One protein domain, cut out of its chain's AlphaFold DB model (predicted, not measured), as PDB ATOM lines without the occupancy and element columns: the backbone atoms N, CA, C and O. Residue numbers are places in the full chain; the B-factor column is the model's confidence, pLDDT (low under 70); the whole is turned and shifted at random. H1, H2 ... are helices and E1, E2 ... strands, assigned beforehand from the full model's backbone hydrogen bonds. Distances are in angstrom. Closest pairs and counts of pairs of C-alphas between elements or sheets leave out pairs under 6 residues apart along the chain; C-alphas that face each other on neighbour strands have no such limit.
ATOM      1  N   LEU A   4     115.788 211.552 219.783       83.12
ATOM      2  CA  LEU A   4     117.155 211.074 219.908       83.12
ATOM      3  C   LEU A   4     117.953 212.075 220.744       83.12
ATOM      4  O   LEU A   4     117.939 213.273 220.459       83.12
ATOM      5  N   ARG A   5     118.636 211.603 221.785       84.25
ATOM      6  CA  ARG A   5     119.502 212.440 222.621       84.25
ATOM      7  C   ARG A   5     120.952 212.105 222.310       84.25
ATOM      8  O   ARG A   5     121.347 210.952 222.430       84.25
ATOM      9  N   LEU A   6     121.725 213.117 221.936       80.81
ATOM     10  CA  LEU A   6     123.133 212.981 221.592       80.81
ATOM     11  C   LEU A   6     123.958 213.937 222.452       80.81
ATOM     12  O   LEU A   6     123.626 215.116 222.606       80.81
ATOM     13  N   THR A   7     125.045 213.418 223.008       82.44
ATOM     14  CA  THR A   7     126.060 214.224 223.684       82.44
ATOM     15  C   THR A   7     127.165 214.493 222.677       82.44
ATOM     16  O   THR A   7     127.776 213.560 222.164       82.44
ATOM     17  N   VAL A   8     127.396 215.763 222.379       78.25
ATOM     18  CA  VAL A   8     128.431 216.235 221.454       78.25
ATOM     19  C   VAL A   8     129.492 216.979 222.246       78.25
ATOM     20  O   VAL A   8     129.223 217.471 223.337       78.25
ATOM     21  N   GLU A   9     130.708 217.079 221.727       78.00
ATOM     22  CA  GLU A   9     131.750 217.850 222.407       78.00
ATOM     23  C   GLU A   9     131.562 219.365 222.244       78.00
ATOM     24  O   GLU A   9     131.841 220.121 223.174       78.00
ATOM     25  N   ASP A  10     131.048 219.782 221.086       78.25
ATOM     26  CA  ASP A  10     130.822 221.177 220.726       78.25
ATOM     27  C   ASP A  10     129.551 221.286 219.875       78.25
ATOM     28  O   ASP A  10     129.435 220.674 218.810       78.25
ATOM     29  N   ASN A  11     128.571 222.044 220.364       75.44
ATOM     30  CA  ASN A  11     127.291 222.244 219.688       75.44
ATOM     31  C   ASN A  11     127.295 223.424 218.696       75.44
ATOM     32  O   ASN A  11     126.364 223.538 217.900       75.44
ATOM     33  N   THR A  12     128.322 224.280 218.712       77.25
ATOM     34  CA  THR A  12     128.408 225.470 217.847       77.25
ATOM     35  C   THR A  12     128.753 225.111 216.405       77.25
ATOM     36  O   THR A  12     128.401 225.831 215.476       77.25
ATOM     37  N   LYS A  13     129.376 223.945 216.211       80.56
ATOM     38  CA  LYS A  13     129.748 223.389 214.903       80.56
ATOM     39  C   LYS A  13     128.609 222.631 214.218       80.56
ATOM     40  O   LYS A  13     128.805 222.059 213.148       80.56
ATOM     41  N   ILE A  14     127.430 222.576 214.833       79.19
ATOM     42  CA  ILE A  14     126.302 221.817 214.298       79.19
ATOM     43  C   ILE A  14     125.559 222.652 213.262       79.19
ATOM     44  O   ILE A  14     124.899 223.643 213.582       79.19
ATOM     45  N   ASN A  15     125.582 222.178 212.022       81.88
ATOM     46  CA  ASN A  15     124.784 222.746 210.946       81.88
ATOM     47  C   ASN A  15     123.325 222.297 211.064       81.88
ATOM     48  O   ASN A  15     122.968 221.170 210.727       81.88
ATOM     49  N   GLN A  16     122.459 223.201 211.524       78.25
ATOM     50  CA  GLN A  16     121.039 222.896 211.740       78.25
ATOM     51  C   GLN A  16     120.245 222.746 210.436       78.25
ATOM     52  O   GLN A  16     119.216 222.080 210.417       78.25
ATOM     53  N   GLN A  17     120.696 223.396 209.365       81.50
ATOM     54  CA  GLN A  17     120.000 223.441 208.082       81.50
ATOM     55  C   GLN A  17     119.892 222.064 207.401       81.50
ATOM     56  O   GLN A  17     118.765 221.602 207.235       81.50
ATOM     57  N   PRO A  18     120.996 221.331 207.146       83.12
ATOM     58  CA  PRO A  18     120.918 219.979 206.587       83.12
ATOM     59  C   PRO A  18     120.191 218.997 207.516       83.12
ATOM     60  O   PRO A  18     119.542 218.065 207.057       83.12
ATOM     61  N   ILE A  19     120.253 219.212 208.835       79.31
ATOM     62  CA  ILE A  19     119.545 218.373 209.811       79.31
ATOM     63  C   ILE A  19     118.026 218.537 209.667       79.31
ATOM     64  O   ILE A  19     117.311 217.540 209.659       79.31
ATOM     65  N   LYS A  20     117.529 219.771 209.508       78.69
ATOM     66  CA  LYS A  20     116.107 220.044 209.231       78.69
ATOM     67  C   LYS A  20     115.668 219.468 207.883       78.69
ATOM     68  O   LYS A  20     114.590 218.889 207.799       78.69
ATOM     69  N   GLU A  21     116.514 219.576 206.862       80.75
ATOM     70  CA  GLU A  21     116.261 219.016 205.527       80.75
ATOM     71  C   GLU A  21     116.227 217.481 205.521       80.75
ATOM     72  O   GLU A  21     115.481 216.888 204.747       80.75
ATOM     73  N   ALA A  22     116.937 216.826 206.444       78.25
ATOM     74  CA  ALA A  22     116.890 215.376 206.634       78.25
ATOM     75  C   ALA A  22     115.545 214.857 207.193       78.25
ATOM     76  O   ALA A  22     115.411 213.664 207.471       78.25
ATOM     77  N   GLY A  23     114.544 215.728 207.366       77.12
ATOM     78  CA  GLY A  23     113.191 215.351 207.772       77.12
ATOM     79  C   GLY A  23     112.995 215.257 209.283       77.12
ATOM     80  O   GLY A  23     112.062 214.597 209.740       77.12
ATOM     81  N   VAL A  24     113.852 215.902 210.082       81.88
ATOM     82  CA  VAL A  24     113.638 215.974 211.533       81.88
ATOM     83  C   VAL A  24     112.583 217.033 211.854       81.88
ATOM     84  O   VAL A  24     112.603 218.144 211.327       81.88
ATOM     85  N   ALA A  25     111.676 216.716 212.774       81.25
ATOM     86  CA  ALA A  25     110.636 217.633 213.234       81.25
ATOM     87  C   ALA A  25     111.204 218.824 214.028       81.25
ATOM     88  O   ALA A  25     110.551 219.855 214.173       81.25
ATOM     89  N   GLY A  26     112.420 218.695 214.563       80.38
ATOM     90  CA  GLY A  26     113.107 219.792 215.229       80.38
ATOM     91  C   GLY A  26     114.383 219.359 215.936       80.38
ATOM     92  O   GLY A  26     114.649 218.173 216.118       80.38
ATOM     93  N   MET A  27     115.167 220.341 216.370       81.38
ATOM     94  CA  MET A  27     116.366 220.130 217.175       81.38
ATOM     95  C   MET A  27     116.362 221.097 218.356       81.38
ATOM     96  O   MET A  27     116.032 222.271 218.212       81.38
ATOM     97  N   VAL A  28     116.728 220.586 219.525       83.38
ATOM     98  CA  VAL A  28     116.772 221.294 220.799       83.38
ATOM     99  C   VAL A  28     118.166 221.136 221.385       83.38
ATOM    100  O   VAL A  28     118.689 220.030 221.493       83.38
ATOM    101  N   LEU A  29     118.773 222.243 221.794       80.88
ATOM    102  CA  LEU A  29     120.023 222.225 222.544       80.88
ATOM    103  C   LEU A  29     119.683 222.000 224.019       80.88
ATOM    104  O   LEU A  29     119.054 222.842 224.654       80.88
ATOM    105  N   VAL A  30     120.065 220.844 224.556       76.06
ATOM    106  CA  VAL A  30     119.789 220.467 225.954       76.06
ATOM    107  C   VAL A  30     120.824 221.078 226.897       76.06
ATOM    108  O   VAL A  30     120.562 221.274 228.079       76.06
ATOM    109  N   SER A  31     122.018 221.376 226.383       73.50
ATOM    110  CA  SER A  31     123.088 222.022 227.137       73.50
ATOM    111  C   SER A  31     123.785 223.064 226.275       73.50
ATOM    112  O   SER A  31     123.933 222.877 225.066       73.50
ATOM    113  N   LYS A  32     124.246 224.142 226.919       63.81
ATOM    114  CA  LYS A  32     124.974 225.241 226.271       63.81
ATOM    115  C   LYS A  32     126.264 224.786 225.597       63.81
ATOM    116  O   LYS A  32     126.693 225.455 224.671       63.81
ATOM    117  N   THR A  33     126.853 223.668 226.025       65.25
ATOM    118  CA  THR A  33     128.173 223.241 225.537       65.25
ATOM    119  C   THR A  33     128.183 221.867 224.872       65.25
ATOM    120  O   THR A  33     128.907 221.699 223.901       65.25
ATOM    121  N   LYS A  34     127.406 220.884 225.361       70.00
ATOM    122  CA  LYS A  34     127.651 219.466 225.008       70.00
ATOM    123  C   LYS A  34     126.435 218.581 224.716       70.00
ATOM    124  O   LYS A  34     126.564 217.366 224.623       70.00
ATOM    125  N   GLY A  35     125.227 219.126 224.610       79.44
ATOM    126  CA  GLY A  35     124.020 218.292 224.533       79.44
ATOM    127  C   GLY A  35     123.039 218.749 223.475       79.44
ATOM    128  O   GLY A  35     122.561 219.881 223.545       79.44
ATOM    129  N   ILE A  36     122.681 217.843 222.564       84.94
ATOM    130  CA  ILE A  36     121.618 218.056 221.583       84.94
ATOM    131  C   ILE A  36     120.537 216.988 221.705       84.94
ATOM    132  O   ILE A  36     120.771 215.841 222.088       84.94
ATOM    133  N   GLN A  37     119.326 217.379 221.356       83.94
ATOM    134  CA  GLN A  37     118.181 216.504 221.266       83.94
ATOM    135  C   GLN A  37     117.494 216.758 219.938       83.94
ATOM    136  O   GLN A  37     117.074 217.871 219.644       83.94
ATOM    137  N   ILE A  38     117.386 215.716 219.131       85.38
ATOM    138  CA  ILE A  38     116.790 215.777 217.804       85.38
ATOM    139  C   ILE A  38     115.447 215.053 217.867       85.38
ATOM    140  O   ILE A  38     115.336 213.959 218.422       85.38
ATOM    141  N   ILE A  39     114.407 215.676 217.331       87.81
ATOM    142  CA  ILE A  39     113.059 215.122 217.249       87.81
ATOM    143  C   ILE A  39     112.899 214.544 215.847       87.81
ATOM    144  O   ILE A  39     112.816 215.291 214.880       87.81
ATOM    145  N   ILE A  40     112.871 213.220 215.739       84.56
ATOM    146  CA  ILE A  40     112.870 212.500 214.454       84.56
ATOM    147  C   ILE A  40     111.479 211.923 214.155       84.56
ATOM    148  O   ILE A  40     111.078 211.836 213.002       84.56
ATOM    149  N   GLY A  41     110.710 211.561 215.189       80.94
ATOM    150  CA  GLY A  41     109.406 210.908 215.023       80.94
ATOM    151  C   GLY A  41     109.504 209.382 215.087       80.94
ATOM    152  O   GLY A  41     110.295 208.848 215.860       80.94
ATOM    153  N   LEU A  42     108.676 208.683 214.308       83.12
ATOM    154  CA  LEU A  42     108.535 207.218 214.351       83.12
ATOM    155  C   LEU A  42     109.822 206.469 213.971       83.12
ATOM    156  O   LEU A  42     110.092 205.403 214.508       83.12
ATOM    157  N   ASN A  43     110.658 207.058 213.116       81.44
ATOM    158  CA  ASN A  43     111.890 206.435 212.621       81.44
ATOM    159  C   ASN A  43     113.108 206.658 213.536       81.44
ATOM    160  O   ASN A  43     114.246 206.472 213.105       81.44
ATOM    161  N   VAL A  44     112.900 207.090 214.785       82.75
ATOM    162  CA  VAL A  44     114.001 207.430 215.701       82.75
ATOM    163  C   VAL A  44     114.949 206.251 215.943       82.75
ATOM    164  O   VAL A  44     116.151 206.465 216.048       82.75
ATOM    165  N   GLU A  45     114.432 205.020 215.976       79.31
ATOM    166  CA  GLU A  45     115.229 203.811 216.215       79.31
ATOM    167  C   GLU A  45     116.168 203.513 215.042       79.31
ATOM    168  O   GLU A  45     117.366 203.357 215.248       79.31
ATOM    169  N   ALA A  46     115.669 203.559 213.802       84.75
ATOM    170  CA  ALA A  46     116.492 203.356 212.609       84.75
ATOM    171  C   ALA A  46     117.617 204.398 212.485       84.75
ATOM    172  O   ALA A  46     118.732 204.078 212.067       84.75
ATOM    173  N   VAL A  47     117.338 205.653 212.861       81.88
ATOM    174  CA  VAL A  47     118.358 206.710 212.864       81.88
ATOM    175  C   VAL A  47     119.356 206.516 214.007       81.88
ATOM    176  O   VAL A  47     120.547 206.725 213.793       81.88
ATOM    177  N   ALA A  48     118.910 206.075 215.187       82.94
ATOM    178  CA  ALA A  48     119.798 205.742 216.301       82.94
ATOM    179  C   ALA A  48     120.784 204.627 215.925       82.94
ATOM    180  O   ALA A  48     121.979 204.772 216.166       82.94
ATOM    181  N   THR A  49     120.299 203.558 215.284       84.94
ATOM    182  CA  THR A  49     121.128 202.430 214.836       84.94
ATOM    183  C   THR A  49     122.198 202.883 213.848       84.94
ATOM    184  O   THR A  49     123.384 202.682 214.102       84.94
ATOM    185  N   LYS A  50     121.809 203.593 212.779       85.50
ATOM    186  CA  LYS A  50     122.764 204.116 211.787       85.50
ATOM    187  C   LYS A  50     123.767 205.092 212.395       85.50
ATOM    188  O   LYS A  50     124.929 205.108 212.008       85.50
ATOM    189  N   LEU A  51     123.332 205.926 213.339       83.25
ATOM    190  CA  LEU A  51     124.241 206.840 214.027       83.25
ATOM    191  C   LEU A  51     125.236 206.102 214.920       83.25
ATOM    192  O   LEU A  51     126.388 206.526 214.963       83.25
ATOM    193  N   SER A  52     124.837 205.016 215.590       82.56
ATOM    194  CA  SER A  52     125.776 204.180 216.353       82.56
ATOM    195  C   SER A  52     126.854 203.621 215.432       82.56
ATOM    196  O   SER A  52     128.036 203.855 215.677       82.56
ATOM    197  N   GLU A  53     126.437 203.023 214.308       84.12
ATOM    198  CA  GLU A  53     127.328 202.456 213.286       84.12
ATOM    199  C   GLU A  53     128.334 203.484 212.750       84.12
ATOM    200  O   GLU A  53     129.523 203.194 212.641       84.12
ATOM    201  N   ILE A  54     127.881 204.708 212.455       80.62
ATOM    202  CA  ILE A  54     128.745 205.784 211.944       80.62
ATOM    203  C   ILE A  54     129.667 206.336 213.040       80.62
ATOM    204  O   ILE A  54     130.810 206.695 212.763       80.62
ATOM    205  N   SER A  55     129.187 206.426 214.284       71.38
ATOM    206  CA  SER A  55     129.957 206.984 215.406       71.38
ATOM    207  C   SER A  55     131.040 206.042 215.944       71.38
ATOM    208  O   SER A  55     131.831 206.457 216.792       71.38
ATOM    209  N   GLY A  56     131.099 204.800 215.449       60.25
ATOM    210  CA  GLY A  56     132.112 203.819 215.834       60.25
ATOM    211  C   GLY A  56     132.000 203.353 217.289       60.25
ATOM    212  O   GLY A  56     133.005 202.936 217.866       60.25
TER     213      GLY A  56
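Overview. This is residues 4 to 56 of the 57 residues of the protein "PTS system glucose-specific transporter subunits IIBC" of Spiroplasma poulsonii (UniProt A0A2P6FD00). What shape does the backbone make? It makes a small antiparallel sheet of three strands, E1, E3 and E2 in that order, with a short helix, H1, near E2 and a longer one, H2, near the opposite edge strand, E1. Each helix only grazes the sheet. How is it made up? The printed part has 53 residues, of mixed class, with three named strands and two named helices in the order E1, H1, E2, E3, H2. How large is it? It is compact and rounded, with a radius of gyration of the C-alphas of 10.8 A and spans of 27 by 25 by 17 A.

Along the chain. Where does the first element begin? E1 holds residues 4 to 7, from C-alpha 4 at (117.155, 211.074, 219.908), and is 10.2 A long. What follows it? H1 holds residues 16 to 21 and is 8.7 A long. E2, residues 26 to 31, begins with C-alpha 26 at (113.107, 219.792, 215.229) and is 15.7 A long, and E3, residues 35 to 39, is 13.5 A long. Where does the last element end? H2 holds residues 44 to 55, 16.0 A long, and ends with C-alpha 55 at (129.957, 206.984, 215.406).

Arrangement. How do the strands pair? E1 and E3 are antiparallel at 165 degrees, with N 4 and O 38 2.8 A apart, within hydrogen-bond range. E3, the inner strand, forms an antiparallel hairpin with E2 at 159 degrees, with N 28 and O 37 2.7 A apart, also within range. What lies between E1 and E2 along the chain? E1, H1 and E2 form a split strand-helix-strand unit, two strands running the same way with a helix between them along the chain and E3 between them in the sheet; its crossover is right-handed. Where do the helices come near the sheet? H1 is on the sheet but only grazes it with residues 16 to 20; its closest C-alphas to E2 are those of Lys 20 and Gly 26, 6.7 A apart. H2 is on the sheet but only grazes it with residues 44 to 51; its closest C-alphas to E1 are those of Val 44 and Leu 4, 6.4 A apart. How do the helices compare? H1 and H2 are apart, and in both each O i to N i+4 pair is within hydrogen-bond range.

Size, cuts and confidence. How far does it reach? The two C-alphas farthest apart, those of Thr 33 and Leu 42, are 27.7 A apart. Is anything cut or long? The printed part has no cut, the link from E1 to H1 is short, and the other three links are tight. Where is confidence low? Residues 32 to 33 and residue 56 are under 70, and the mean pLDDT of the printed part is 79.8.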